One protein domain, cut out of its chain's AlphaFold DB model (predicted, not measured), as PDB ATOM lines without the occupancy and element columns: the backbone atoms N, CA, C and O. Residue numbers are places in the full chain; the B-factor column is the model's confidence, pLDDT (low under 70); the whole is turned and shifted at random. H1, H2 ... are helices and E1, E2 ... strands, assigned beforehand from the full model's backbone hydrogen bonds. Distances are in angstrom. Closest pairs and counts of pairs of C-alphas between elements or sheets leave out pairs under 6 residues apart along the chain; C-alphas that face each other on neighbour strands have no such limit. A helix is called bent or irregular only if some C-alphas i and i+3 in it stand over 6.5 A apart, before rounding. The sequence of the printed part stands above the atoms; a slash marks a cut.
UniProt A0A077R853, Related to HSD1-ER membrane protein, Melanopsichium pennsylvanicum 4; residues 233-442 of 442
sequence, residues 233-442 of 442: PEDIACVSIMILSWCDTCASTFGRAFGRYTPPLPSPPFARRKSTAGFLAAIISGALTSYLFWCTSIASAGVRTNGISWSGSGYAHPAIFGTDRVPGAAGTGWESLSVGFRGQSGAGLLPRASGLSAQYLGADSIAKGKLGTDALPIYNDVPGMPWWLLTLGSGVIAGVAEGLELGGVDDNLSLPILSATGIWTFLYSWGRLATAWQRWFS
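This is residues 233 to 442 of the 442 residues of the protein "Related to HSD1-ER membrane protein" of Melanopsichium pennsylvanicum 4 (UniProt A0A077R853). Two long helical hairpins, H1 with H2 and H6 with H7, pack on each other at crossed angles to form an elongated body. A head rich in loops, with short helices H3, H4 and H5, makes one end. The printed part has 210 residues, with named elements in the order H1 H2 H3 E1 E2 H4 H5 H6 H7, mostly helix. It is compact, radius of gyration of the C-alphas 18.2 A, and spans 60 by 36 by 34 A.

H1, residues 234 to 261, starts at C-alpha (170.322, -45.792, 140.792), measures 38.4 A, and has a kink of 42 degrees near residue 255; it is irregular, C-alphas 257 and 260 being 7.6 A apart. H2 is residues 276 to 294, 26.6 A; H3 297 to 301; E1 314 to 318; E2 334 to 336; H4 355 to 361; H5 363 to 367; H6 387 to 403, 23.9 A. H7, residues 411 to 441, 43.9 A, ends at C-alpha (186.988, -16.676, 144.192) and is only just irregular, C-alphas 413 and 416 being 6.6 A apart.

H1 and H2 touch, closest C-alphas Gly 255 and Gly 278, 3.9 A, at a shallow tilt of 28 degrees, opposite ways. H2 touches H6, Ala 287 to Gly 395, 4.0 A, at a steep 41 degrees. H1 touches H7 with residues 236 to 244 alone. H4 is close but not clearly touching H3 and H5. E1 and E2 pair with no named strand. O i to N i+4 pairs are within hydrogen-bond range throughout H2, H3, H5 and H6, in 20 of 24 in H1, 25 of 27 in H7 and 1 of 3 in H4, where 2 of 4 O i to N i+3 pairs are.

The C-alphas of Arg 260 and Pro 351 are farthest apart, 60.2 A. The printed part has no cut. Long links include E2 to H4. Low confidence falls mainly on residues 345 to 377.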
ATOM      1  N   PRO A 233     173.038 -44.485 144.550       92.38
ATOM      2  CA  PRO A 233     172.053 -43.911 143.639       92.38
ATOM      3  C   PRO A 233     171.898 -44.787 142.399       92.38
ATOM      4  O   PRO A 233     172.884 -45.339 141.901       92.38
ATOM      5  N   GLU A 234     170.676 -44.881 141.883       91.25
ATOM      6  CA  GLU A 234     170.322 -45.792 140.792       91.25
ATOM      7  C   GLU A 234     171.219 -45.671 139.549       91.25
ATOM      8  O   GLU A 234     171.528 -46.694 138.940       91.25
ATOM      9  N   ASP A 235     171.688 -44.467 139.207       92.06
ATOM     10  CA  ASP A 235     172.642 -44.237 138.115       92.06
ATOM     11  C   ASP A 235     173.992 -44.929 138.364       92.06
ATOM     12  O   ASP A 235     174.479 -45.699 137.533       92.06
ATOM     13  N   ILE A 236     174.591 -44.683 139.537       96.38
ATOM     14  CA  ILE A 236     175.886 -45.255 139.937       96.38
ATOM     15  C   ILE A 236     175.762 -46.773 140.059       96.38
ATOM     16  O   ILE A 236     176.626 -47.504 139.575       96.38
ATOM     17  N   ALA A 237     174.672 -47.253 140.662       96.50
ATOM     18  CA  ALA A 237     174.396 -48.674 140.783       96.50
ATOM     19  C   ALA A 237     174.285 -49.333 139.398       96.50
ATOM     20  O   ALA A 237     174.993 -50.305 139.135       96.50
ATOM     21  N   CYS A 238     173.487 -48.768 138.483       96.19
ATOM     22  CA  CYS A 238     173.336 -49.268 137.116       96.19
ATOM     23  C   CYS A 238     174.687 -49.348 136.391       96.19
ATOM     24  O   CYS A 238     175.060 -50.417 135.905       96.19
ATOM     25  N   VAL A 239     175.460 -48.256 136.387       97.38
ATOM     26  CA  VAL A 239     176.781 -48.212 135.740       97.38
ATOM     27  C   VAL A 239     177.765 -49.188 136.387       97.38
ATOM     28  O   VAL A 239     178.482 -49.871 135.664       97.38
ATOM     29  N   SER A 240     177.768 -49.342 137.714       97.88
ATOM     30  CA  SER A 240     178.654 -50.297 138.403       97.88
ATOM     31  C   SER A 240     178.386 -51.761 138.023       97.88
ATOM     32  O   SER A 240     179.317 -52.554 137.877       97.88
ATOM     33  N   ILE A 241     177.120 -52.122 137.780       97.56
ATOM     34  CA  ILE A 241     176.732 -53.480 137.367       97.56
ATOM     35  C   ILE A 241     176.990 -53.686 135.866       97.56
ATOM     36  O   ILE A 241     177.407 -54.769 135.452       97.56
ATOM     37  N   MET A 242     176.816 -52.645 135.044       97.62
ATOM     38  CA  MET A 242     177.246 -52.658 133.639       97.62
ATOM     39  C   MET A 242     178.771 -52.803 133.528       97.62
ATOM     40  O   MET A 242     179.239 -53.573 132.694       97.62
ATOM     41  N   ILE A 243     179.539 -52.156 134.413       97.00
ATOM     42  CA  ILE A 243     180.995 -52.316 134.538       97.00
ATOM     43  C   ILE A 243     181.349 -53.756 134.943       97.00
ATOM     44  O   ILE A 243     182.145 -54.390 134.255       97.00
ATOM     45  N   LEU A 244     180.707 -54.331 135.968       95.44
ATOM     46  CA  LEU A 244     180.879 -55.752 136.316       95.44
ATOM     47  C   LEU A 244     180.617 -56.684 135.118       95.44
ATOM     48  O   LEU A 244     181.345 -57.649 134.931       95.44
ATOM     49  N   SER A 245     179.600 -56.406 134.304       95.31
ATOM     50  CA  SER A 245     179.226 -57.227 133.144       95.31
ATOM     51  C   SER A 245     180.201 -57.076 131.962       95.31
ATOM     52  O   SER A 245     180.749 -58.056 131.444       95.31
ATOM     53  N   TRP A 246     180.416 -55.841 131.504       95.75
ATOM     54  CA  TRP A 246     181.133 -55.542 130.263       95.75
ATOM     55  C   TRP A 246     182.631 -55.319 130.476       95.75
ATOM     56  O   TRP A 246     183.420 -55.721 129.621       95.75
ATOM     57  N   CYS A 247     183.059 -54.739 131.601       94.81
ATOM     58  CA  CYS A 247     184.481 -54.519 131.860       94.81
ATOM     59  C   CYS A 247     185.205 -55.815 132.244       94.81
ATOM     60  O   CYS A 247     186.260 -56.039 131.667       94.81
ATOM     61  N   ASP A 248     184.636 -56.708 133.071       90.94
ATOM     62  CA  ASP A 248     185.196 -58.064 133.310       90.94
ATOM     63  C   ASP A 248     185.313 -58.858 131.996       90.94
ATOM     64  O   ASP A 248     186.348 -59.463 131.685       90.94
ATOM     65  N   THR A 249     184.273 -58.812 131.156       92.44
ATOM     66  CA  THR A 249     184.301 -59.528 129.875       92.44
ATOM     67  C   THR A 249     185.372 -58.954 128.940       92.44
ATOM     68  O   THR A 249     186.127 -59.722 128.337       92.44
ATOM     69  N   CYS A 250     185.517 -57.627 128.852       92.50
ATOM     70  CA  CYS A 250     186.608 -56.993 128.109       92.50
ATOM     71  C   CYS A 250     187.982 -57.330 128.710       92.50
ATOM     72  O   CYS A 250     188.853 -57.824 127.993       92.50
ATOM     73  N   ALA A 251     188.175 -57.129 130.013       92.50
ATOM     74  CA  ALA A 251     189.432 -57.351 130.719       92.50
ATOM     75  C   ALA A 251     189.922 -58.792 130.575       92.50
ATOM     76  O   ALA A 251     191.069 -59.025 130.198       92.50
ATOM     77  N   SER A 252     189.037 -59.768 130.774       89.81
ATOM     78  CA  SER A 252     189.372 -61.184 130.640       89.81
ATOM     79  C   SER A 252     189.535 -61.635 129.181       89.81
ATOM     80  O   SER A 252     190.270 -62.589 128.921       89.81
ATOM     81  N   THR A 253     188.909 -60.965 128.207       89.56
ATOM     82  CA  THR A 253     189.092 -61.264 126.773       89.56
ATOM     83  C   THR A 253     190.418 -60.707 126.257       89.56
ATOM     84  O   THR A 253     191.259 -61.465 125.768       89.56
ATOM     85  N   PHE A 254     190.658 -59.406 126.428       92.00
ATOM     86  CA  PHE A 254     191.901 -58.752 126.008       92.00
ATOM     87  C   PHE A 254     193.096 -59.195 126.862       92.00
ATOM     88  O   PHE A 254     194.185 -59.398 126.331       92.00
ATOM     89  N   GLY A 255     192.892 -59.457 128.154       89.56
ATOM     90  CA  GLY A 255     193.909 -60.014 129.042       89.56
ATOM     91  C   GLY A 255     194.376 -61.410 128.622       89.56
ATOM     92  O   GLY A 255     195.564 -61.698 128.726       89.56
ATOM     93  N   ARG A 256     193.496 -62.255 128.063       87.62
ATOM     94  CA  ARG A 256     193.885 -63.562 127.492       87.62
ATOM     95  C   ARG A 256     194.501 -63.449 126.100       87.62
ATOM     96  O   ARG A 256     195.458 -64.161 125.812       87.62
ATOM     97  N   ALA A 257     193.970 -62.575 125.245       87.94
ATOM     98  CA  ALA A 257     194.462 -62.401 123.877       87.94
ATOM     99  C   ALA A 257     195.846 -61.727 123.826       87.94
ATOM    100  O   ALA A 257     196.724 -62.161 123.078       87.94
ATOM    101  N   PHE A 258     196.052 -60.691 124.645       89.19
ATOM    102  CA  PHE A 258     197.225 -59.816 124.584       89.19
ATOM    103  C   PHE A 258     198.086 -59.820 125.850       89.19
ATOM    104  O   PHE A 258     199.223 -59.366 125.788       89.19
ATOM    105  N   GLY A 259     197.619 -60.386 126.971       85.62
ATOM    106  CA  GLY A 259     198.356 -60.366 128.243       85.62
ATOM    107  C   GLY A 259     199.752 -60.989 128.186       85.62
ATOM    108  O   GLY A 259     200.631 -60.554 128.912       85.62
ATOM    109  N   ARG A 260     199.995 -61.940 127.272       84.38
ATOM    110  CA  ARG A 260     201.331 -62.518 127.020       84.38
ATOM    111  C   ARG A 260     202.350 -61.543 126.410       84.38
ATOM    112  O   ARG A 260     203.535 -61.847 126.397       84.38
ATOM    113  N   TYR A 261     201.889 -60.416 125.867       87.25
ATOM    114  CA  TYR A 261     202.712 -59.379 125.232       87.25
ATOM    115  C   TYR A 261     202.868 -58.126 126.102       87.25
ATOM    116  O   TYR A 261     203.501 -57.161 125.684       87.25
ATOM    117  N   THR A 262     202.265 -58.113 127.291       88.19
ATOM    118  CA  THR A 262     202.201 -56.937 128.163       88.19
ATOM    119  C   THR A 262     202.594 -57.314 129.587       88.19
ATOM    120  O   THR A 262     202.241 -58.411 130.018       88.19
ATOM    121  N   PRO A 263     203.273 -56.443 130.350       85.81
ATOM    122  CA  PRO A 263     203.658 -56.772 131.717       85.81
ATOM    123  C   PRO A 263     202.436 -57.074 132.613       85.81
ATOM    124  O   PRO A 263     201.343 -56.539 132.380       85.81
ATOM    125  N   PRO A 264     202.602 -57.914 133.653       85.12
ATOM    126  CA  PRO A 264     201.615 -58.038 134.721       85.12
ATOM    127  C   PRO A 264     201.485 -56.714 135.487       85.12
ATOM    128  O   PRO A 264     202.396 -55.880 135.476       85.12
ATOM    129  N   LEU A 265     200.353 -56.514 136.163       84.50
ATOM    130  CA  LEU A 265     200.180 -55.374 137.064       84.50
ATOM    131  C   LEU A 265     201.106 -55.490 138.294       84.50
ATOM    132  O   LEU A 265     201.408 -56.604 138.731       84.50
ATOM    133  N   PRO A 266     201.545 -54.362 138.887       82.44
ATOM    134  CA  PRO A 266     202.381 -54.392 140.082       82.44
ATOM    135  C   PRO A 266     201.597 -54.935 141.288       82.44
ATOM    136  O   PRO A 266     200.594 -54.359 141.713       82.44
ATOM    137  N   SER A 267     202.075 -56.050 141.843       79.88
ATOM    138  CA  SER A 267     201.497 -56.706 143.018       79.88
ATOM    139  C   SER A 267     202.390 -56.517 144.253       79.88
ATOM    140  O   SER A 267     203.569 -56.883 144.165       79.88
ATOM    141  N   PRO A 268     201.872 -56.075 145.416       78.31
ATOM    142  CA  PRO A 268     200.535 -55.511 145.667       78.31
ATOM    143  C   PRO A 268     200.393 -54.071 145.114       78.31
ATOM    144  O   PRO A 268     201.414 -53.442 144.833       78.31
ATOM    145  N   PRO A 269     199.172 -53.502 144.992       81.06
ATOM    146  CA  PRO A 269     197.869 -54.020 145.437       81.06
ATOM    147  C   PRO A 269     197.067 -54.767 144.353       81.06
ATOM    148  O   PRO A 269     195.946 -55.205 144.614       81.06
ATOM    149  N   PHE A 270     197.599 -54.886 143.134       83.00
ATOM    150  CA  PHE A 270     196.914 -55.554 142.026       83.00
ATOM    151  C   PHE A 270     197.234 -57.053 141.967       83.00
ATOM    152  O   PHE A 270     198.288 -57.493 142.432       83.00
ATOM    153  N   ALA A 271     196.335 -57.839 141.368       76.00
ATOM    154  CA  ALA A 271     196.498 -59.291 141.317       76.00
ATOM    155  C   ALA A 271     197.619 -59.725 140.361       76.00
ATOM    156  O   ALA A 271     197.628 -59.329 139.193       76.00
ATOM    157  N   ARG A 272     198.485 -60.655 140.794       70.38
ATOM    158  CA  ARG A 272     199.597 -61.199 139.972       70.38
ATOM    159  C   ARG A 272     199.155 -61.769 138.617       70.38
ATOM    160  O   ARG A 272     199.926 -61.764 137.663       70.38
ATOM    161  N   ARG A 273     197.915 -62.273 138.530       76.31
ATOM    162  CA  ARG A 273     197.322 -62.853 137.308       76.31
ATOM    163  C   ARG A 273     196.822 -61.815 136.291       76.31
ATOM    164  O   ARG A 273     196.508 -62.194 135.165       76.31
ATOM    165  N   LYS A 274     196.668 -60.546 136.686       84.88
ATOM    166  CA  LYS A 274     196.026 -59.497 135.878       84.88
ATOM    167  C   LYS A 274     197.098 -58.734 135.079       84.88
ATOM    168  O   LYS A 274     198.144 -58.361 135.609       84.88
ATOM    169  N   SER A 275     196.866 -58.545 133.778       89.69
ATOM    170  CA  SER A 275     197.816 -57.935 132.833       89.69
ATOM    171  C   SER A 275     197.466 -56.481 132.524       89.69
ATOM    172  O   SER A 275     196.295 -56.097 132.588       89.69
ATOM    173  N   THR A 276     198.448 -55.666 132.119       91.06
ATOM    174  CA  THR A 276     198.164 -54.279 131.706       91.06
ATOM    175  C   THR A 276     197.270 -54.204 130.463       91.06
ATOM    176  O   THR A 276     196.485 -53.265 130.355       91.06
ATOM    177  N   ALA A 277     197.283 -55.213 129.579       91.69
ATOM    178  CA  ALA A 277     196.302 -55.340 128.495       91.69
ATOM    179  C   ALA A 277     194.854 -55.457 129.007       91.69
ATOM    180  O   ALA A 277     193.967 -54.763 128.511       91.69
ATOM    181  N   GLY A 278     194.609 -56.321 130.002       92.44
ATOM    182  CA  GLY A 278     193.285 -56.474 130.614       92.44
ATOM    183  C   GLY A 278     192.849 -55.210 131.359       92.44
ATOM    184  O   GLY A 278     191.727 -54.745 131.181       92.44
ATOM    185  N   PHE A 279     193.771 -54.597 132.104       94.25
ATOM    186  CA  PHE A 279     193.556 -53.332 132.812       94.25
ATOM    187  C   PHE A 279     193.185 -52.181 131.866       94.25
ATOM    188  O   PHE A 279     192.204 -51.479 132.099       94.25
ATOM    189  N   LEU A 280     193.912 -52.008 130.757       96.00
ATOM    190  CA  LEU A 280     193.606 -50.970 129.770       96.00
ATOM    191  C   LEU A 280     192.265 -51.232 129.063       96.00
ATOM    192  O   LEU A 280     191.501 -50.295 128.834       96.00
ATOM    193  N   ALA A 281     191.939 -52.495 128.772       96.12
ATOM    194  CA  ALA A 281     190.633 -52.864 128.231       96.12
ATOM    195  C   ALA A 281     189.489 -52.571 129.220       96.12
ATOM    196  O   ALA A 281     188.434 -52.103 128.792       96.12
ATOM    197  N   ALA A 282     189.700 -52.773 130.525       96.25
ATOM    198  CA  ALA A 282     188.760 -52.365 131.568       96.25
ATOM    199  C   ALA A 282     188.594 -50.838 131.629       96.25
ATOM    200  O   ALA A 282     187.463 -50.365 131.703       96.25
ATOM    201  N   ILE A 283     189.683 -50.063 131.509       97.94
ATOM    202  CA  ILE A 283     189.616 -48.591 131.461       97.94
ATOM    203  C   ILE A 283     188.791 -48.109 130.268       97.94
ATOM    204  O   ILE A 283     187.878 -47.301 130.437       97.94
ATOM    205  N   ILE A 284     189.082 -48.613 129.067       97.94
ATOM    206  CA  ILE A 284     188.380 -48.210 127.840       97.94
ATOM    207  C   ILE A 284     186.905 -48.634 127.899       97.94
ATOM    208  O   ILE A 284     186.023 -47.833 127.592       97.94
ATOM    209  N   SER A 285     186.626 -49.864 128.344       97.31
ATOM    210  CA  SER A 285     185.261 -50.384 128.503       97.31
ATOM    211  C   SER A 285     184.465 -49.596 129.552       97.31
ATOM    212  O   SER A 285     183.319 -49.222 129.301       97.31
ATOM    213  N   GLY A 286     185.076 -49.250 130.690       97.81
ATOM    214  CA  GLY A 286     184.442 -48.462 131.750       97.81
ATOM    215  C   GLY A 286     184.173 -47.018 131.328       97.81
ATOM    216  O   GLY A 286     183.082 -46.500 131.569       97.81
ATOM    217  N   ALA A 287     185.116 -46.392 130.616       98.25
ATOM    218  CA  ALA A 287     184.932 -45.054 130.060       98.25
ATOM    219  C   ALA A 287     183.823 -45.021 129.001       98.25
ATOM    220  O   ALA A 287     182.976 -44.128 129.030       98.25
ATOM    221  N   LEU A 288     183.770 -46.023 128.114       97.56
ATOM    222  CA  LEU A 288     182.699 -46.163 127.125       97.56
ATOM    223  C   LEU A 288     181.342 -46.433 127.790       97.56
ATOM    224  O   LEU A 288     180.351 -45.823 127.406       97.56
ATOM    225  N   THR A 289     181.293 -47.285 128.817       97.12
ATOM    226  CA  THR A 289     180.072 -47.576 129.591       97.12
ATOM    227  C   THR A 289     179.540 -46.312 130.272       97.12
ATOM    228  O   THR A 289     178.366 -45.976 130.129       97.12
ATOM    229  N   SER A 290     180.423 -45.561 130.938       96.56
ATOM    230  CA  SER A 290     180.120 -44.265 131.553       96.56
ATOM    231  C   SER A 290     179.640 -43.236 130.524       96.56
ATOM    232  O   SER A 290     178.696 -42.497 130.798       96.56
ATOM    233  N   TYR A 291     180.271 -43.181 129.345       94.75
ATOM    234  CA  TYR A 291     179.892 -42.267 128.266       94.75
ATOM    235  C   TYR A 291     178.514 -42.614 127.701       94.75
ATOM    236  O   TYR A 291     177.656 -41.744 127.585       94.75
ATOM    237  N   LEU A 292     178.273 -43.890 127.392       93.56
ATOM    238  CA  LEU A 292     176.984 -44.351 126.886       93.56
ATOM    239  C   LEU A 292     175.863 -44.070 127.888       93.56
ATOM    240  O   LEU A 292     174.807 -43.602 127.478       93.56
ATOM    241  N   PHE A 293     176.082 -44.301 129.183       93.56
ATOM    242  CA  PHE A 293     175.047 -44.087 130.191       93.56
ATOM    243  C   PHE A 293     174.731 -42.598 130.424       93.56
ATOM    244  O   PHE A 293     173.585 -42.184 130.242       93.56
ATOM    245  N   TRP A 294     175.731 -41.787 130.795       89.44
ATOM    246  CA  TRP A 294     175.511 -40.391 131.203       89.44
ATOM    247  C   TRP A 294     175.550 -39.383 130.049       89.44
ATOM    248  O   TRP A 294     174.835 -38.387 130.098       89.44
ATOM    249  N   CYS A 295     176.365 -39.600 129.014       88.00
ATOM    250  CA  CYS A 295     176.543 -38.635 127.916       88.00
ATOM    251  C   CYS A 295     175.566 -38.851 126.745       88.00
ATOM    252  O   CYS A 295     175.669 -38.167 125.727       88.00
ATOM    253  N   THR A 296     174.617 -39.782 126.878       86.38
ATOM    254  CA  THR A 296     173.503 -39.979 125.937       86.38
ATOM    255  C   THR A 296     172.159 -39.783 126.648       86.38
ATOM    256  O   THR A 296     172.104 -39.433 127.825       86.38
ATOM    257  N   SER A 297     171.047 -40.028 125.954       82.69
ATOM    258  CA  SER A 297     169.701 -39.968 126.533       82.69
ATOM    259  C   SER A 297     169.367 -41.104 127.515       82.69
ATOM    260  O   SER A 297     168.260 -41.116 128.048       82.69
ATOM    261  N   ILE A 298     170.272 -42.060 127.770       86.69
ATOM    262  CA  ILE A 298     170.009 -43.206 128.657       86.69
ATOM    263  C   ILE A 298     169.675 -42.759 130.088       86.69
ATOM    264  O   ILE A 298     168.584 -43.070 130.574       86.69
ATOM    265  N   ALA A 299     170.570 -42.008 130.744       83.81
ATOM    266  CA  ALA A 299     170.359 -41.547 132.119       83.81
ATOM    267  C   ALA A 299     169.101 -40.665 132.247       83.81
ATOM    268  O   ALA A 299     168.277 -40.866 133.137       83.81
ATOM    269  N   SER A 300     168.888 -39.730 131.314       76.69
ATOM    270  CA  SER A 300     167.740 -38.813 131.362       76.69
ATOM    271  C   SER A 300     166.396 -39.486 131.043       76.69
ATOM    272  O   SER A 300     165.376 -39.105 131.618       76.69
ATOM    273  N   ALA A 301     166.358 -40.524 130.198       78.94
ATOM    274  CA  ALA A 301     165.126 -41.264 129.903       78.94
ATOM    275  C   ALA A 301     164.666 -42.150 131.079       78.94
ATOM    276  O   ALA A 301     163.475 -42.179 131.420       78.94
ATOM    277  N   GLY A 302     165.607 -42.859 131.714       76.75
ATOM    278  CA  GLY A 302     165.342 -43.762 132.844       76.75
ATOM    279  C   GLY A 302     165.319 -43.088 134.221       76.75
ATOM    280  O   GLY A 302     165.169 -43.784 135.226       76.75
ATOM    281  N   VAL A 303     165.435 -41.757 134.266       77.88
ATOM    282  CA  VAL A 303     165.670 -40.966 135.479       77.88
ATOM    283  C   VAL A 303     164.638 -41.191 136.595       77.88
ATOM    284  O   VAL A 303     163.443 -41.398 136.342       77.88
ATOM    285  N   ARG A 304     165.114 -41.137 137.847       78.75
ATOM    286  CA  ARG A 304     164.366 -41.411 139.088       78.75
ATOM    287  C   ARG A 304     164.662 -40.341 140.134       78.75
ATOM    288  O   ARG A 304     165.771 -39.812 140.154       78.75
ATOM    289  N   THR A 305     163.719 -40.115 141.052       68.88
ATOM    290  CA  THR A 305     163.791 -39.053 142.075       68.88
ATOM    291  C   THR A 305     165.083 -39.106 142.880       68.88
ATOM    292  O   THR A 305     165.703 -38.086 143.128       68.88
ATOM    293  N   ASN A 306     165.534 -40.305 143.243       72.50
ATOM    294  CA  ASN A 306     166.681 -40.483 144.131       72.50
ATOM    295  C   ASN A 306     167.963 -40.877 143.375       72.50
ATOM    296  O   ASN A 306     169.026 -40.995 143.993       72.50
ATOM    297  N   GLY A 307     167.842 -41.104 142.063       75.94
ATOM    298  CA  GLY A 307     168.820 -41.828 141.259       75.94
ATOM    299  C   GLY A 307     169.904 -40.971 140.625       75.94
ATOM    300  O   GLY A 307     170.983 -41.504 140.368       75.94
ATOM    301  N   ILE A 308     169.645 -39.674 140.405       81.06
ATOM    302  CA  ILE A 308     170.569 -38.817 139.653       81.06
ATOM    303  C   ILE A 308     171.893 -38.675 140.387       81.06
ATOM    304  O   ILE A 308     171.954 -38.107 141.475       81.06
ATOM    305  N   SER A 309     172.966 -39.113 139.740       84.94
ATOM    306  CA  SER A 309     174.326 -38.879 140.225       84.94
ATOM    307  C   SER A 309     175.073 -37.799 139.453       84.94
ATOM    308  O   SER A 309     175.992 -37.181 139.990       84.94
ATOM    309  N   TRP A 310     174.689 -37.573 138.196       86.81
ATOM    310  CA  TRP A 310     175.272 -36.571 137.312       86.81
ATOM    311  C   TRP A 310     174.270 -36.194 136.217       86.81
ATOM    312  O   TRP A 310     173.646 -37.074 135.629       86.81
ATOM    313  N   SER A 311     174.120 -34.899 135.933       75.19
ATOM    314  CA  SER A 311     173.124 -34.380 134.980       75.19
ATOM    315  C   SER A 311     173.707 -33.557 133.828       75.19
ATOM    316  O   SER A 311     172.940 -33.032 133.022       75.19
ATOM    317  N   GLY A 312     175.033 -33.413 133.748       77.38
ATOM    318  CA  GLY A 312     175.724 -32.602 132.743       77.38
ATOM    319  C   GLY A 312     176.906 -31.808 133.309       77.38
ATOM    320  O   GLY A 312     177.350 -32.021 134.436       77.38
ATOM    321  N   SER A 313     177.406 -30.866 132.507       74.25
ATOM    322  CA  SER A 313     178.553 -30.007 132.824       74.25
ATOM    323  C   SER A 313     178.163 -28.531 132.752       74.25
ATOM    324  O   SER A 313     177.482 -28.120 131.816       74.25
ATOM    325  N   GLY A 314     178.672 -27.711 133.675       71.50
ATOM    326  CA  GLY A 314     178.405 -26.264 133.723       71.50
ATOM    327  C   GLY A 314     177.223 -25.876 134.623       71.50
ATOM    328  O   GLY A 314     176.575 -26.728 135.218       71.50
ATOM    329  N   TYR A 315     176.941 -24.576 134.740       67.69
ATOM    330  CA  TYR A 315     176.016 -24.026 135.750       67.69
ATOM    331  C   TYR A 315     174.548 -24.481 135.632       67.69
ATOM    332  O   TYR A 315     173.812 -24.429 136.611       67.69
ATOM    333  N   ALA A 316     174.107 -24.953 134.461       67.00
ATOM    334  CA  ALA A 316     172.767 -25.530 134.288       67.00
ATOM    335  C   ALA A 316     172.643 -26.977 134.824       67.00
ATOM    336  O   ALA A 316     171.540 -27.520 134.870       67.00
ATOM    337  N   HIS A 317     173.761 -27.585 135.231       77.31
ATOM    338  CA  HIS A 317     173.879 -28.975 135.671       77.31
ATOM    339  C   HIS A 317     174.753 -28.987 136.932       77.31
ATOM    340  O   HIS A 317     175.967 -29.150 136.828       77.31
ATOM    341  N   PRO A 318     174.193 -28.714 138.117       82.00
ATOM    342  CA  PRO A 318     174.995 -28.480 139.309       82.00
ATOM    343  C   PRO A 318     175.667 -29.778 139.774       82.00
ATOM    344  O   PRO A 318     175.137 -30.873 139.562       82.00
ATOM    345  N   ALA A 319     176.827 -29.684 140.429       88.31
ATOM    346  CA  ALA A 319     177.386 -30.856 141.099       88.31
ATOM    347  C   ALA A 319     176.438 -31.307 142.227       88.31
ATOM    348  O   ALA A 319     175.871 -30.486 142.946       88.31
ATOM    349  N   ILE A 320     176.252 -32.620 142.352       87.56
ATOM    350  CA  ILE A 320     175.289 -33.217 143.281       87.56
ATOM    351  C   ILE A 320     175.997 -33.561 144.593       87.56
ATOM    352  O   ILE A 320     175.857 -32.848 145.588       87.56
ATOM    353  N   PHE A 321     176.837 -34.598 144.581       91.50
ATOM    354  CA  PHE A 321     177.650 -34.980 145.735       91.50
ATOM    355  C   PHE A 321     178.737 -33.945 146.029       91.50
ATOM    356  O   PHE A 321     179.252 -33.290 145.129       91.50
ATOM    357  N   GLY A 322     179.097 -33.812 147.303       91.19
ATOM    358  CA  GLY A 322     180.052 -32.831 147.819       91.19
ATOM    359  C   GLY A 322     179.459 -31.436 148.052       91.19
ATOM    360  O   GLY A 322     180.177 -30.541 148.499       91.19
ATOM    361  N   THR A 323     178.167 -31.246 147.781       87.38
ATOM    362  CA  THR A 323     177.475 -29.954 147.881       87.38
ATOM    363  C   THR A 323     176.342 -30.001 148.901       87.38
ATOM    364  O   THR A 323     175.895 -31.075 149.300       87.38
ATOM    365  N   ASP A 324     175.824 -28.832 149.269       84.81
ATOM    366  CA  ASP A 324     174.712 -28.698 150.213       84.81
ATOM    367  C   ASP A 324     173.342 -29.139 149.616       84.81
ATOM    368  O   ASP A 324     172.306 -28.945 150.246       84.81
ATOM    369  N   ARG A 325     173.317 -29.752 148.413       78.69
ATOM    370  CA  ARG A 325     172.107 -30.332 147.780       78.69
ATOM    371  C   ARG A 325     171.615 -31.626 148.398       78.69
ATOM    372  O   ARG A 325     170.424 -31.917 148.342       78.69
ATOM    373  N   VAL A 326     172.542 -32.456 148.856       82.81
ATOM    374  CA  VAL A 326     172.255 -33.843 149.222       82.81
ATOM    375  C   VAL A 326     172.383 -34.032 150.731       82.81
ATOM    376  O   VAL A 326     173.208 -33.363 151.360       82.81
ATOM    377  N   PRO A 327     171.585 -34.931 151.332       80.00
ATOM    378  CA  PRO A 327     171.641 -35.188 152.767       80.00
ATOM    379  C   PRO A 327     172.998 -35.763 153.208       80.00
ATOM    380  O   PRO A 327     173.848 -36.139 152.402       80.00
ATOM    381  N   GLY A 328     173.198 -35.861 154.521       84.94
ATOM    382  CA  GLY A 328     174.409 -36.439 155.101       84.94
ATOM    383  C   GLY A 328     175.560 -35.446 155.271       84.94
ATOM    384  O   GLY A 328     175.595 -34.355 154.700       84.94
ATOM    385  N   ALA A 329     176.528 -35.824 156.108       84.75
ATOM    386  CA  ALA A 329     177.651 -34.960 156.462       84.75
ATOM    387  C   ALA A 329     178.426 -34.506 155.211       84.75
ATOM    388  O   ALA A 329     178.735 -35.325 154.345       84.75
ATOM    389  N   ALA A 330     178.733 -33.206 155.131       87.12
ATOM    390  CA  ALA A 330     179.492 -32.565 154.049       87.12
ATOM    391  C   ALA A 330     178.961 -32.791 152.609       87.12
ATOM    392  O   ALA A 330     179.729 -32.658 151.653       87.12
ATOM    393  N   GLY A 331     177.673 -33.114 152.441       88.12
ATOM    394  CA  GLY A 331     177.088 -33.377 151.122       88.12
ATOM    395  C   GLY A 331     177.441 -34.761 150.570       88.12
ATOM    396  O   GLY A 331     177.626 -34.936 149.368       88.12
ATOM    397  N   THR A 332     177.604 -35.758 151.438       91.69
ATOM    398  CA  THR A 332     177.896 -37.145 151.027       91.69
ATOM    399  C   THR A 332     176.724 -37.830 150.318       91.69
ATOM    400  O   THR A 332     176.937 -38.786 149.577       91.69
ATOM    401  N   GLY A 333     175.490 -37.373 150.534       89.81
ATOM    402  CA  GLY A 333     174.266 -38.079 150.149       89.81
ATOM    403  C   GLY A 333     173.905 -39.228 151.093       89.81
ATOM    404  O   GLY A 333     172.911 -39.901 150.853       89.81
ATOM    405  N   TRP A 334     174.699 -39.495 152.136       92.19
ATOM    406  CA  TRP A 334     174.468 -40.618 153.046       92.19
ATOM    407  C   TRP A 334     173.335 -40.327 154.029       92.19
ATOM    408  O   TRP A 334     173.435 -39.398 154.833       92.19
ATOM    409  N   GLU A 335     172.302 -41.168 154.026       89.06
ATOM    410  CA  GLU A 335     171.216 -41.087 155.005       89.06
ATOM    411  C   GLU A 335     171.368 -42.114 156.135       89.06
ATOM    412  O   GLU A 335     171.479 -41.757 157.307       89.06
ATOM    413  N   SER A 336     171.338 -43.409 155.807       91.19
ATOM    414  CA  SER A 336     171.319 -44.497 156.795       91.19
ATOM    415  C   SER A 336     171.586 -45.862 156.156       91.19
ATOM    416  O   SER A 336     171.475 -46.016 154.944       91.19
ATOM    417  N   LEU A 337     171.839 -46.900 156.961       91.62
ATOM    418  CA  LEU A 337     172.000 -48.275 156.457       91.62
ATOM    419  C   LEU A 337     170.744 -48.833 155.758       91.62
ATOM    420  O   LEU A 337     170.862 -49.700 154.893       91.62
ATOM    421  N   SER A 338     169.546 -48.348 156.096       90.12
ATOM    422  CA  SER A 338     168.296 -48.770 155.449       90.12
ATOM    423  C   SER A 338     167.999 -48.042 154.136       90.12
ATOM    424  O   SER A 338     167.099 -48.475 153.423       90.12
ATOM    425  N   VAL A 339     168.722 -46.959 153.815       87.19
ATOM    426  CA  VAL A 339     168.448 -46.097 152.647       87.19
ATOM    427  C   VAL A 339     169.657 -45.910 151.722       87.19
ATOM    428  O   VAL A 339     169.459 -45.735 150.523       87.19
ATOM    429  N   GLY A 340     170.885 -45.956 152.235       92.19
ATOM    430  CA  GLY A 340     172.113 -45.735 151.471       92.19
ATOM    431  C   GLY A 340     172.408 -44.266 151.149       92.19
ATOM    432  O   GLY A 340     171.998 -43.351 151.868       92.19
ATOM    433  N   PHE A 341     173.154 -44.072 150.062       91.88
ATOM    434  CA  PHE A 341     173.454 -42.795 149.427       91.88
ATOM    435  C   PHE A 341     172.327 -42.378 148.470       91.88
ATOM    436  O   PHE A 341     171.827 -43.188 147.688       91.88
ATOM    437  N   ARG A 342     171.961 -41.095 148.487       87.19
ATOM    438  CA  ARG A 342     170.897 -40.510 147.663       87.19
ATOM    439  C   ARG A 342     171.391 -39.266 146.935       87.19
ATOM    440  O   ARG A 342     172.089 -38.437 147.511       87.19
ATOM    441  N   GLY A 343     171.038 -39.159 145.653       79.31
ATOM    442  CA  GLY A 343     171.421 -38.034 144.792       79.31
ATOM    443  C   GLY A 343     170.534 -36.794 144.920       79.31
ATOM    444  O   GLY A 343     170.827 -35.772 144.311       79.31
ATOM    445  N   GLN A 344     169.447 -36.871 145.689       75.12
ATOM    446  CA  GLN A 344     168.524 -35.764 145.956       75.12
ATOM    447  C   GLN A 344     168.053 -35.849 147.400       75.12
ATOM    448  O   GLN A 344     168.031 -36.931 147.994       75.12
ATOM    449  N   SER A 345     167.672 -34.709 147.957       55.62
ATOM    450  CA  SER A 345     166.935 -34.675 149.208       55.62
ATOM    451  C   SER A 345     165.480 -35.060 148.921       55.62
ATOM    452  O   SER A 345     164.856 -34.536 148.004       55.62
ATOM    453  N   GLY A 346     164.885 -35.953 149.715       53.75
ATOM    454  CA  GLY A 346     163.469 -36.330 149.556       53.75
ATOM    455  C   GLY A 346     162.456 -35.199 149.829       53.75
ATOM    456  O   GLY A 346     161.260 -35.463 149.942       53.75
ATOM    457  N   ALA A 347     162.920 -33.956 149.982       45.38
ATOM    458  CA  ALA A 347     162.137 -32.771 150.296       45.38
ATOM    459  C   ALA A 347     161.733 -32.029 149.009       45.38
ATOM    460  O   ALA A 347     162.452 -31.172 148.497       45.38
ATOM    461  N   GLY A 348     160.540 -32.332 148.496       42.78
ATOM    462  CA  GLY A 348     159.928 -31.511 147.452       42.78
ATOM    463  C   GLY A 348     159.597 -30.095 147.952       42.78
ATOM    464  O   GLY A 348     159.133 -29.942 149.079       42.78
ATOM    465  N   LEU A 349     159.747 -29.109 147.053       37.72
ATOM    466  CA  LEU A 349     159.481 -27.660 147.171       37.72
ATOM    467  C   LEU A 349     160.544 -26.789 147.867       37.72
ATOM    468  O   LEU A 349     160.596 -26.716 149.087       37.72
ATOM    469  N   LEU A 350     161.201 -25.933 147.067       39.28
ATOM    470  CA  LEU A 350     161.190 -24.469 147.261       39.28
ATOM    471  C   LEU A 350     161.324 -23.721 145.904       39.28
ATOM    472  O   LEU A 350     161.813 -24.296 144.929       39.28
ATOM    473  N   PRO A 351     160.857 -22.457 145.786       38.00
ATOM    474  CA  PRO A 351     160.607 -21.824 144.487       38.00
ATOM    475  C   PRO A 351     161.753 -20.936 143.964       38.00
ATOM    476  O   PRO A 351     161.809 -19.747 144.280       38.00
ATOM    477  N   ARG A 352     162.604 -21.469 143.071       42.53
ATOM    478  CA  ARG A 352     163.282 -20.688 142.001       42.53
ATOM    479  C   ARG A 352     163.996 -21.584 140.974       42.53
ATOM    480  O   ARG A 352     165.216 -21.611 140.879       42.53
ATOM    481  N   ALA A 353     163.221 -22.308 140.173       42.09
ATOM    482  CA  ALA A 353     163.755 -23.087 139.059       42.09
ATOM    483  C   ALA A 353     164.087 -22.197 137.850       42.09
ATOM    484  O   ALA A 353     163.227 -21.452 137.379       42.09
ATOM    485  N   SER A 354     165.299 -22.312 137.302       49.94
ATOM    486  CA  SER A 354     165.635 -21.749 135.989       49.94
ATOM    487  C   SER A 354     165.366 -22.781 134.882       49.94
ATOM    488  O   SER A 354     165.821 -23.924 134.953       49.94
ATOM    489  N   GLY A 355     164.616 -22.391 133.843       45.44
ATOM    490  CA  GLY A 355     164.073 -23.326 132.840       45.44
ATOM    491  C   GLY A 355     165.099 -24.064 131.964       45.44
ATOM    492  O   GLY A 355     164.745 -25.049 131.327       45.44
ATOM    493  N   LEU A 356     166.363 -23.628 131.946       48.31
ATOM    494  CA  LEU A 356     167.430 -24.223 131.123       48.31
ATOM    495  C   LEU A 356     167.877 -25.608 131.619       48.31
ATOM    496  O   LEU A 356     168.212 -26.482 130.829       48.31
ATOM    497  N   SER A 357     167.840 -25.831 132.928       47.88
ATOM    498  CA  SER A 357     168.228 -27.100 133.564       47.88
ATOM    499  C   SER A 357     167.256 -28.249 133.308       47.88
ATOM    500  O   SER A 357     167.650 -29.401 133.097       47.88
ATOM    501  N   ALA A 358     165.966 -27.911 133.254       48.53
ATOM    502  CA  ALA A 358     164.895 -28.826 132.913       48.53
ATOM    503  C   ALA A 358     165.123 -29.451 131.529       48.53
ATOM    504  O   ALA A 358     164.710 -30.578 131.301       48.53
ATOM    505  N   GLN A 359     165.835 -28.788 130.613       50.16
ATOM    506  CA  GLN A 359     166.068 -29.310 129.266       50.16
ATOM    507  C   GLN A 359     166.876 -30.624 129.237       50.16
ATOM    508  O   GLN A 359     166.686 -31.422 128.324       50.16
ATOM    509  N   TYR A 360     167.735 -30.876 130.231       50.81
ATOM    510  CA  TYR A 360     168.625 -32.051 130.274       50.81
ATOM    511  C   TYR A 360     168.178 -33.110 131.287       50.81
ATOM    512  O   TYR A 360     168.298 -34.309 131.048       50.81
ATOM    513  N   LEU A 361     167.588 -32.654 132.395       58.25
ATOM    514  CA  LEU A 361     166.858 -33.494 133.347       58.25
ATOM    515  C   LEU A 361     165.533 -34.020 132.751       58.25
ATOM    516  O   LEU A 361     164.934 -34.959 133.276       58.25
ATOM    517  N   GLY A 362     165.089 -33.417 131.645       55.56
ATOM    518  CA  GLY A 362     163.783 -33.591 131.026       55.56
ATOM    519  C   GLY A 362     162.734 -32.726 131.726       55.56
ATOM    520  O   GLY A 362     162.369 -32.992 132.871       55.56
ATOM    521  N   ALA A 363     162.185 -31.725 131.029       57.91
ATOM    522  CA  ALA A 363     161.048 -30.951 131.533       57.91
ATOM    523  C   ALA A 363     159.856 -31.891 131.781       57.91
ATOM    524  O   ALA A 363     159.188 -31.809 132.808       57.91
ATOM    525  N   ASP A 364     159.714 -32.880 130.897       60.94
ATOM    526  CA  ASP A 364     158.936 -34.103 131.056       60.94
ATOM    527  C   ASP A 364     159.134 -34.816 132.397       60.94
ATOM    528  O   ASP A 364     158.155 -35.251 132.989       60.94
ATOM    529  N   SER A 365     160.366 -34.988 132.879       65.75
ATOM    530  CA  SER A 365     160.655 -35.724 134.117       65.75
ATOM    531  C   SER A 365     160.136 -34.973 135.337       65.75
ATOM    532  O   SER A 365     159.513 -35.579 136.208       65.75
ATOM    533  N   ILE A 366     160.320 -33.651 135.364       61.84
ATOM    534  CA  ILE A 366     159.775 -32.774 136.409       61.84
ATOM    535  C   ILE A 366     158.242 -32.759 136.328       61.84
ATOM    536  O   ILE A 366     157.571 -32.990 137.330       61.84
ATOM    537  N   ALA A 367     157.676 -32.589 135.128       58.28
ATOM    538  CA  ALA A 367     156.228 -32.605 134.901       58.28
ATOM    539  C   ALA A 367     155.573 -33.955 135.260       58.28
ATOM    540  O   ALA A 367     154.430 -33.989 135.708       58.28
ATOM    541  N   LYS A 368     156.301 -35.068 135.104       63.06
ATOM    542  CA  LYS A 368     155.886 -36.428 135.493       63.06
ATOM    543  C   LYS A 368     156.191 -36.755 136.965       63.06
ATOM    544  O   LYS A 368     156.035 -37.907 137.360       63.06
ATOM    545  N   GLY A 369     156.652 -35.790 137.767       63.94
ATOM    546  CA  GLY A 369     156.972 -35.985 139.188       63.94
ATOM    547  C   GLY A 369     158.134 -36.951 139.453       63.94
ATOM    548  O   GLY A 369     158.289 -37.429 140.572       63.94
ATOM    549  N   LYS A 370     158.959 -37.252 138.440       66.00
ATOM    550  CA  LYS A 370     160.142 -38.120 138.563       66.00
ATOM    551  C   LYS A 370     161.326 -37.431 139.249       66.00
ATOM    552  O   LYS A 370     162.369 -38.061 139.396       66.00
ATOM    553  N   LEU A 371     161.203 -36.153 139.605       65.62
ATOM    554  CA  LEU A 371     162.316 -35.320 140.040       65.62
ATOM    555  C   LEU A 371     161.900 -34.310 141.109       65.62
ATOM    556  O   LEU A 371     160.843 -33.690 140.981       65.62
ATOM    557  N   GLY A 372     162.745 -34.120 142.126       61.78
ATOM    558  CA  GLY A 372     162.582 -33.049 143.102       61.78
ATOM    559  C   GLY A 372     162.884 -31.666 142.514       61.78
ATOM    560  O   GLY A 372     163.541 -31.523 141.481       61.78
ATOM    561  N   THR A 373     162.395 -30.613 143.173       61.09
ATOM    562  CA  THR A 373     162.720 -29.223 142.796       61.09
ATOM    563  C   THR A 373     164.135 -28.809 143.209       61.09
ATOM    564  O   THR A 373     164.653 -27.828 142.694       61.09
ATOM    565  N   ASP A 374     164.761 -29.549 144.123       60.03
ATOM    566  CA  ASP A 374     166.157 -29.411 144.560       60.03
ATOM    567  C   ASP A 374     167.173 -29.823 143.475       60.03
ATOM    568  O   ASP A 374     168.304 -29.327 143.441       60.03
ATOM    569  N   ALA A 375     166.746 -30.651 142.518       61.62
ATOM    570  CA  ALA A 375     167.499 -30.985 141.309       61.62
ATOM    571  C   ALA A 375     167.760 -29.782 140.379       61.62
ATOM    572  O   ALA A 375     168.599 -29.862 139.480       61.62
ATOM    573  N   LEU A 376     167.022 -28.683 140.558       66.81
ATOM    574  CA  LEU A 376     167.085 -27.502 139.702       66.81
ATOM    575  C   LEU A 376     168.197 -26.562 140.201       66.81
ATOM    576  O   LEU A 376     168.294 -26.329 141.408       66.81
ATOM    577  N   PRO A 377     169.043 -26.013 139.312       65.50
ATOM    578  CA  PRO A 377     170.131 -25.147 139.683       65.50
ATOM    579  C   PRO A 377     169.658 -23.764 140.102       65.50
ATOM    580  O   PRO A 377     168.739 -23.157 139.539       65.50
ATOM    581  N   ILE A 378     170.401 -23.274 141.075       70.56
ATOM    582  CA  ILE A 378     170.341 -21.996 141.744       70.56
ATOM    583  C   ILE A 378     171.613 -21.242 141.324       70.56
ATOM    584  O   ILE A 378     172.658 -21.831 141.059       70.56
ATOM    585  N   TYR A 379     171.542 -19.916 141.258       65.88
ATOM    586  CA  TYR A 379     172.622 -19.056 140.753       65.88
ATOM    587  C   TYR A 379     173.984 -19.191 141.473       65.88
ATOM    588  O   TYR A 379     174.993 -18.766 140.923       65.88
ATOM    589  N   ASN A 380     174.011 -19.769 142.680       74.62
ATOM    590  CA  ASN A 380     175.220 -19.996 143.480       74.62
ATOM    591  C   ASN A 380     175.834 -21.392 143.292       74.62
ATOM    592  O   ASN A 380     176.745 -21.749 144.035       74.62
ATOM    593  N   ASP A 381     175.346 -22.200 142.356       79.94
ATOM    594  CA  ASP A 381     175.769 -23.591 142.267       79.94
ATOM    595  C   ASP A 381     177.120 -23.799 141.593       79.94
ATOM    596  O   ASP A 381     177.427 -23.235 140.538       79.94
ATOM    597  N   VAL A 382     177.872 -24.742 142.154       87.75
ATOM    598  CA  VAL A 382     179.059 -25.294 141.514       87.75
ATOM    599  C   VAL A 382     178.691 -26.069 140.246       87.75
ATOM    600  O   VAL A 382     177.759 -26.882 140.269       87.75
ATOM    601  N   PRO A 383     179.434 -25.898 139.141       87.56
ATOM    602  CA  PRO A 383     179.183 -26.645 137.919       87.56
ATOM    603  C   PRO A 383     179.455 -28.141 138.115       87.56
ATOM    604  O   PRO A 383     180.435 -28.547 138.747       87.56
ATOM    605  N   GLY A 384     178.604 -28.970 137.518       87.00
ATOM    606  CA  GLY A 384     178.783 -30.414 137.427       87.00
ATOM    607  C   GLY A 384     180.047 -30.782 136.655       87.00
ATOM    608  O   GLY A 384     180.554 -30.006 135.838       87.00
ATOM    609  N   MET A 385     180.573 -31.971 136.947       92.38
ATOM    610  CA  MET A 385     181.848 -32.439 136.406       92.38
ATOM    611  C   MET A 385     181.825 -32.486 134.869       92.38
ATOM    612  O   MET A 385     180.864 -33.014 134.305       92.38
ATOM    613  N   PRO A 386     182.870 -32.004 134.170       92.94
ATOM    614  CA  PRO A 386     182.979 -32.156 132.726       92.94
ATOM    615  C   PRO A 386     182.835 -33.615 132.291       92.94
ATOM    616  O   PRO A 386     183.426 -34.511 132.895       92.94
ATOM    617  N   TRP A 387     182.077 -33.853 131.219       91.75
ATOM    618  CA  TRP A 387     181.748 -35.207 130.756       91.75
ATOM    619  C   TRP A 387     182.996 -36.062 130.494       91.75
ATOM    620  O   TRP A 387     183.026 -37.229 130.866       91.75
ATOM    621  N   TRP A 388     184.054 -35.477 129.924       94.69
ATOM    622  CA  TRP A 388     185.312 -36.174 129.638       94.69
ATOM    623  C   TRP A 388     186.058 -36.563 130.917       94.69
ATOM    624  O   TRP A 388     186.720 -37.597 130.953       94.69
ATOM    625  N   LEU A 389     185.934 -35.763 131.978       96.69
ATOM    626  CA  LEU A 389     186.553 -36.050 133.265       96.69
ATOM    627  C   LEU A 389     185.790 -37.175 133.970       96.69
ATOM    628  O   LEU A 389     186.420 -38.116 134.446       96.69
ATOM    629  N   LEU A 390     184.451 -37.126 133.944       95.56
ATOM    630  CA  LEU A 390     183.587 -38.208 134.426       95.56
ATOM    631  C   LEU A 390     183.915 -39.534 133.734       95.56
ATOM    632  O   LEU A 390     184.143 -40.527 134.414       95.56
ATOM    633  N   THR A 391     183.953 -39.570 132.402       96.62
ATOM    634  CA  THR A 391     184.113 -40.829 131.663       96.62
ATOM    635  C   THR A 391     185.516 -41.407 131.793       96.62
ATOM    636  O   THR A 391     185.649 -42.595 132.083       96.62
ATOM    637  N   LEU A 392     186.567 -40.589 131.671       97.62
ATOM    638  CA  LEU A 392     187.942 -41.048 131.885       97.62
ATOM    639  C   LEU A 392     188.166 -41.501 133.335       97.62
ATOM    640  O   LEU A 392     188.767 -42.552 133.554       97.62
ATOM    641  N   GLY A 393     187.635 -40.764 134.316       97.88
ATOM    642  CA  GLY A 393     187.694 -41.141 135.728       97.88
ATOM    643  C   GLY A 393     186.970 -42.457 136.014       97.88
ATOM    644  O   GLY A 393     187.572 -43.363 136.586       97.88
ATOM    645  N   SER A 394     185.728 -42.615 135.544       98.00
ATOM    646  CA  SER A 394     184.966 -43.873 135.628       98.00
ATOM    647  C   SER A 394     185.699 -45.043 134.967       98.00
ATOM    648  O   SER A 394     185.680 -46.151 135.497       98.00
ATOM    649  N   GLY A 395     186.390 -44.804 133.847       97.94
ATOM    650  CA  GLY A 395     187.274 -45.784 133.217       97.94
ATOM    651  C   GLY A 395     188.425 -46.199 134.133       97.94
ATOM    652  O   GLY A 395     188.585 -47.382 134.417       97.94
ATOM    653  N   VAL A 396     189.197 -45.242 134.657       98.00
ATOM    654  CA  VAL A 396     190.288 -45.525 135.610       98.00
ATOM    655  C   VAL A 396     189.771 -46.279 136.841       98.00
ATOM    656  O   VAL A 396     190.393 -47.252 137.258       98.00
ATOM    657  N   ILE A 397     188.608 -45.898 137.375       98.12
ATOM    658  CA  ILE A 397     187.946 -46.582 138.493       98.12
ATOM    659  C   ILE A 397     187.572 -48.024 138.125       98.12
ATOM    660  O   ILE A 397     187.839 -48.925 138.915       98.12
ATOM    661  N   ALA A 398     187.010 -48.264 136.936       97.19
ATOM    662  CA  ALA A 398     186.709 -49.611 136.449       97.19
ATOM    663  C   ALA A 398     187.980 -50.461 136.308       97.19
ATOM    664  O   ALA A 398     188.001 -51.602 136.759       97.19
ATOM    665  N   GLY A 399     189.058 -49.894 135.755       95.44
ATOM    666  CA  GLY A 399     190.361 -50.555 135.657       95.44
ATOM    667  C   GLY A 399     190.968 -50.892 137.017       95.44
ATOM    668  O   GLY A 399     191.457 -52.000 137.209       95.44
ATOM    669  N   VAL A 400     190.899 -49.976 137.987       94.75
ATOM    670  CA  VAL A 400     191.379 -50.211 139.358       94.75
ATOM    671  C   VAL A 400     190.523 -51.257 140.074       94.75
ATOM    672  O   VAL A 400     191.089 -52.183 140.649       94.75
ATOM    673  N   ALA A 401     189.193 -51.168 140.003       94.38
ATOM    674  CA  ALA A 401     188.283 -52.153 140.593       94.38
ATOM    675  C   ALA A 401     188.504 -53.558 140.007       94.38
ATOM    676  O   ALA A 401     188.620 -54.518 140.763       94.38
ATOM    677  N   GLU A 402     188.648 -53.660 138.682       93.00
ATOM    678  CA  GLU A 402     189.022 -54.897 137.992       93.00
ATOM    679  C   GLU A 402     190.438 -55.354 138.362       93.00
ATOM    680  O   GLU A 402     190.672 -56.544 138.491       93.00
ATOM    681  N   GLY A 403     191.404 -54.454 138.553       87.31
ATOM    682  CA  GLY A 403     192.802 -54.803 138.818       87.31
ATOM    683  C   GLY A 403     193.091 -55.294 140.242       87.31
ATOM    684  O   GLY A 403     194.036 -56.063 140.440       87.31
ATOM    685  N   LEU A 404     192.336 -54.820 141.235       89.00
ATOM    686  CA  LEU A 404     192.609 -55.047 142.659       89.00
ATOM    687  C   LEU A 404     192.504 -56.531 143.063       89.00
ATOM    688  O   LEU A 404     191.815 -57.334 142.428       89.00
ATOM    689  N   GLU A 405     193.207 -56.890 144.141       80.50
ATOM    690  CA  GLU A 405     193.127 -58.202 144.792       80.50
ATOM    691  C   GLU A 405     192.775 -58.033 146.276       80.50
ATOM    692  O   GLU A 405     193.637 -57.791 147.119       80.50
ATOM    693  N   LEU A 406     191.488 -58.151 146.612       81.94
ATOM    694  CA  LEU A 406     190.993 -58.009 147.986       81.94
ATOM    695  C   LEU A 406     191.079 -59.328 148.772       81.94
ATOM    696  O   LEU A 406     190.062 -59.851 149.215       81.94
ATOM    697  N   GLY A 407     192.285 -59.882 148.927       70.06
ATOM    698  CA  GLY A 407     192.568 -60.945 149.910       70.06
ATOM    699  C   GLY A 407     191.632 -62.164 149.874       70.06
ATOM    700  O   GLY A 407     191.237 -62.655 150.926       70.06
ATOM    701  N   GLY A 408     191.235 -62.624 148.682       73.31
ATOM    702  CA  GLY A 408     190.340 -63.780 148.508       73.31
ATOM    703  C   GLY A 408     188.845 -63.460 148.359       73.31
ATOM    704  O   GLY A 408     188.061 -64.381 148.137       73.31
ATOM    705  N   VAL A 409     188.430 -62.188 148.419       83.25
ATOM    706  CA  VAL A 409     187.062 -61.777 148.047       83.25
ATOM    707  C   VAL A 409     186.829 -62.006 146.549       83.25
ATOM    708  O   VAL A 409     187.655 -61.627 145.720       83.25
ATOM    709  N   ASP A 410     185.686 -62.602 146.204       87.88
ATOM    710  CA  ASP A 410     185.299 -62.900 144.822       87.88
ATOM    711  C   ASP A 410     185.122 -61.614 143.985       87.88
ATOM    712  O   ASP A 410     184.455 -60.665 144.416       87.88
ATOM    713  N   ASP A 411     185.704 -61.593 142.778       85.81
ATOM    714  CA  ASP A 411     185.651 -60.452 141.851       85.81
ATOM    715  C   ASP A 411     184.178 -60.042 141.538       85.81
ATOM    716  O   ASP A 411     183.883 -58.858 141.394       85.81
ATOM    717  N   ASN A 412     183.206 -60.974 141.540       91.00
ATOM    718  CA  ASN A 412     181.782 -60.668 141.302       91.00
ATOM    719  C   ASN A 412     181.109 -59.889 142.450       91.00
ATOM    720  O   ASN A 412     180.102 -59.219 142.219       91.00
ATOM    721  N   LEU A 413     181.634 -59.988 143.679       93.50
ATOM    722  CA  LEU A 413     181.174 -59.194 144.824       93.50
ATOM    723  C   LEU A 413     181.885 -57.836 144.863       93.50
ATOM    724  O   LEU A 413     181.246 -56.804 145.062       93.50
ATOM    725  N   SER A 414     183.212 -57.836 144.709       93.44
ATOM    726  CA  SER A 414     184.032 -56.642 144.932       93.44
ATOM    727  C   SER A 414     183.907 -55.614 143.809       93.44
ATOM    728  O   SER A 414     183.720 -54.434 144.098       93.44
ATOM    729  N   LEU A 415     183.947 -56.031 142.542       94.00
ATOM    730  CA  LEU A 415     183.967 -55.143 141.375       94.00
ATOM    731  C   LEU A 415     182.766 -54.163 141.310       94.00
ATOM    732  O   LEU A 415     183.016 -52.958 141.171       94.00
ATOM    733  N   PRO A 416     181.482 -54.569 141.469       96.44
ATOM    734  CA  PRO A 416     180.360 -53.624 141.434       96.44
ATOM    735  C   PRO A 416     180.359 -52.674 142.644       96.44
ATOM    736  O   PRO A 416     180.003 -51.506 142.508       96.44
ATOM    737  N   ILE A 417     180.805 -53.128 143.819       97.38
ATOM    738  CA  ILE A 417     180.851 -52.290 145.027       97.38
ATOM    739  C   ILE A 417     182.002 -51.280 144.934       97.38
ATOM    740  O   ILE A 417     181.810 -50.096 145.213       97.38
ATOM    741  N   LEU A 418     183.191 -51.715 144.508       97.19
ATOM    742  CA  LEU A 418     184.370 -50.862 144.331       97.19
ATOM    743  C   LEU A 418     184.158 -49.818 143.233       97.19
ATOM    744  O   LEU A 418     184.491 -48.653 143.439       97.19
ATOM    745  N   SER A 419     183.580 -50.206 142.093       97.62
ATOM    746  CA  SER A 419     183.290 -49.260 141.010       97.62
ATOM    747  C   SER A 419     182.217 -48.244 141.415       97.62
ATOM    748  O   SER A 419     182.424 -47.049 141.204       97.62
ATOM    749  N   ALA A 420     181.141 -48.665 142.094       98.06
ATOM    750  CA  ALA A 420     180.145 -47.743 142.645       98.06
ATOM    751  C   ALA A 420     180.753 -46.770 143.673       98.06
ATOM    752  O   ALA A 420     180.569 -45.555 143.572       98.06
ATOM    753  N   THR A 421     181.543 -47.293 144.618       97.94
ATOM    754  CA  THR A 421     182.238 -46.498 145.645       97.94
ATOM    755  C   THR A 421     183.205 -45.499 145.017       97.94
ATOM    756  O   THR A 421     183.222 -44.333 145.408       97.94
ATOM    757  N   GLY A 422     183.992 -45.922 144.023       98.06
ATOM    758  CA  GLY A 422     184.943 -45.065 143.321       98.06
ATOM    759  C   GLY A 422     184.257 -43.948 142.538       98.06
ATOM    760  O   GLY A 422     184.649 -42.790 142.672       98.06
ATOM    761  N   ILE A 423     183.201 -44.263 141.779       98.31
ATOM    762  CA  ILE A 423     182.434 -43.275 141.000       98.31
ATOM    763  C   ILE A 423     181.769 -42.254 141.930       98.31
ATOM    764  O   ILE A 423     181.885 -41.048 141.701       98.31
ATOM    765  N   TRP A 424     181.132 -42.713 143.013       97.50
ATOM    766  CA  TRP A 424     180.563 -41.828 144.032       97.50
ATOM    767  C   TRP A 424     181.638 -40.936 144.670       97.50
ATOM    768  O   TRP A 424     181.466 -39.719 144.730       97.50
ATOM    769  N   THR A 425     182.780 -41.510 145.066       97.56
ATOM    770  CA  THR A 425     183.898 -40.764 145.678       97.56
ATOM    771  C   THR A 425     184.442 -39.702 144.726       97.56
ATOM    772  O   THR A 425     184.785 -38.602 145.157       97.56
ATOM    773  N   PHE A 426     184.503 -39.999 143.429       97.69
ATOM    774  CA  PHE A 426     184.996 -39.087 142.405       97.69
ATOM    775  C   PHE A 426     184.028 -37.919 142.160       97.69
ATOM    776  O   PHE A 426     184.453 -36.763 142.184       97.69
ATOM    777  N   LEU A 427     182.722 -38.195 142.047       96.12
ATOM    778  CA  LEU A 427     181.673 -37.167 141.981       96.12
ATOM    779  C   LEU A 427     181.647 -36.284 143.240       96.12
ATOM    780  O   LEU A 427     181.601 -35.059 143.132       96.12
ATOM    781  N   TYR A 428     181.732 -36.893 144.426       96.31
ATOM    782  CA  TYR A 428     181.822 -36.187 145.706       96.31
ATOM    783  C   TYR A 428     183.062 -35.288 145.767       96.31
ATOM    784  O   TYR A 428     182.962 -34.110 146.114       96.31
ATOM    785  N   SER A 429     184.227 -35.816 145.384       96.88
ATOM    786  CA  SER A 429     185.489 -35.069 145.380       96.88
ATOM    787  C   SER A 429     185.430 -33.873 144.433       96.88
ATOM    788  O   SER A 429     185.861 -32.786 144.820       96.88
ATOM    789  N   TRP A 430     184.837 -34.032 143.243       95.88
ATOM    790  CA  TRP A 430     184.586 -32.914 142.334       95.88
ATOM    791  C   TRP A 430     183.743 -31.824 143.004       95.88
ATOM    792  O   TRP A 430     184.160 -30.669 143.026       95.88
ATOM    793  N   GLY A 431     182.602 -32.174 143.608       93.69
ATOM    794  CA  GLY A 431     181.742 -31.194 144.276       93.69
ATOM    795  C   GLY A 431     182.424 -30.484 145.448       93.69
ATOM    796  O   GLY A 431     182.316 -29.262 145.559       93.69
ATOM    797  N   ARG A 432     183.200 -31.202 146.278       94.69
ATOM    798  CA  ARG A 432     184.002 -30.593 147.358       94.69
ATOM    799  C   ARG A 432     185.030 -29.602 146.814       94.69
ATOM    800  O   ARG A 432     185.124 -28.491 147.334       94.69
ATOM    801  N   LEU A 433     185.779 -29.985 145.778       95.06
ATOM    802  CA  LEU A 433     186.816 -29.147 145.169       95.06
ATOM    803  C   LEU A 433     186.218 -27.928 144.463       95.06
ATOM    804  O   LEU A 433     186.685 -26.815 144.688       95.06
ATOM    805  N   ALA A 434     185.150 -28.108 143.685       92.88
ATOM    806  CA  ALA A 434     184.443 -27.015 143.028       92.88
ATOM    807  C   ALA A 434     183.833 -26.040 144.052       92.88
ATOM    808  O   ALA A 434     183.905 -24.830 143.855       92.88
ATOM    809  N   THR A 435     183.306 -26.541 145.179       91.12
ATOM    810  CA  THR A 435     182.724 -25.693 146.240       91.12
ATOM    811  C   THR A 435     183.804 -24.904 146.970       91.12
ATOM    812  O   THR A 435     183.621 -23.722 147.249       91.12
ATOM    813  N   ALA A 436     184.948 -25.532 147.260       92.00
ATOM    814  CA  ALA A 436     186.098 -24.846 147.838       92.00
ATOM    815  C   ALA A 436     186.665 -23.783 146.881       92.00
ATOM    816  O   ALA A 436     186.946 -22.671 147.314       92.00
ATOM    817  N   TRP A 437     186.766 -24.104 145.587       91.56
ATOM    818  CA  TRP A 437     187.197 -23.172 144.546       91.56
ATOM    819  C   TRP A 437     186.256 -21.970 144.450       91.56
ATOM    820  O   TRP A 437     186.701 -20.836 144.571       91.56
ATOM    821  N   GLN A 438     184.948 -22.198 144.305       88.44
ATOM    822  CA  GLN A 438     183.976 -21.110 144.201       88.44
ATOM    823  C   GLN A 438     184.032 -20.185 145.424       88.44
ATOM    824  O   GLN A 438     184.140 -18.981 145.238       88.44
ATOM    825  N   ARG A 439     184.074 -20.739 146.646       87.56
ATOM    826  CA  ARG A 439     184.199 -19.969 147.902       87.56
ATOM    827  C   ARG A 439     185.516 -19.196 148.053       87.56
ATOM    828  O   ARG A 439     185.599 -18.341 148.925       87.56
ATOM    829  N   TRP A 440     186.550 -19.526 147.280       91.38
ATOM    830  CA  TRP A 440     187.836 -18.819 147.288       91.38
ATOM    831  C   TRP A 440     187.862 -17.634 146.309       91.38
ATOM    832  O   TRP A 440     188.623 -16.689 146.503       91.38
ATOM    833  N   PHE A 441     187.048 -17.690 145.252       84.12
ATOM    834  CA  PHE A 441     186.988 -16.676 144.192       84.12
ATOM    835  C   PHE A 441     185.708 -15.816 144.216       84.12
ATOM    836  O   PHE A 441     185.569 -14.931 143.371       84.12
ATOM    837  N   SER A 442     184.796 -16.071 145.164       76.62
ATOM    838  CA  SER A 442     183.600 -15.270 145.482       76.62
ATOM    839  C   SER A 442     183.829 -14.349 146.677       76.62
ATOM    840  O   SER A 442     183.522 -13.148 146.547       76.62
TER     841      SER A 442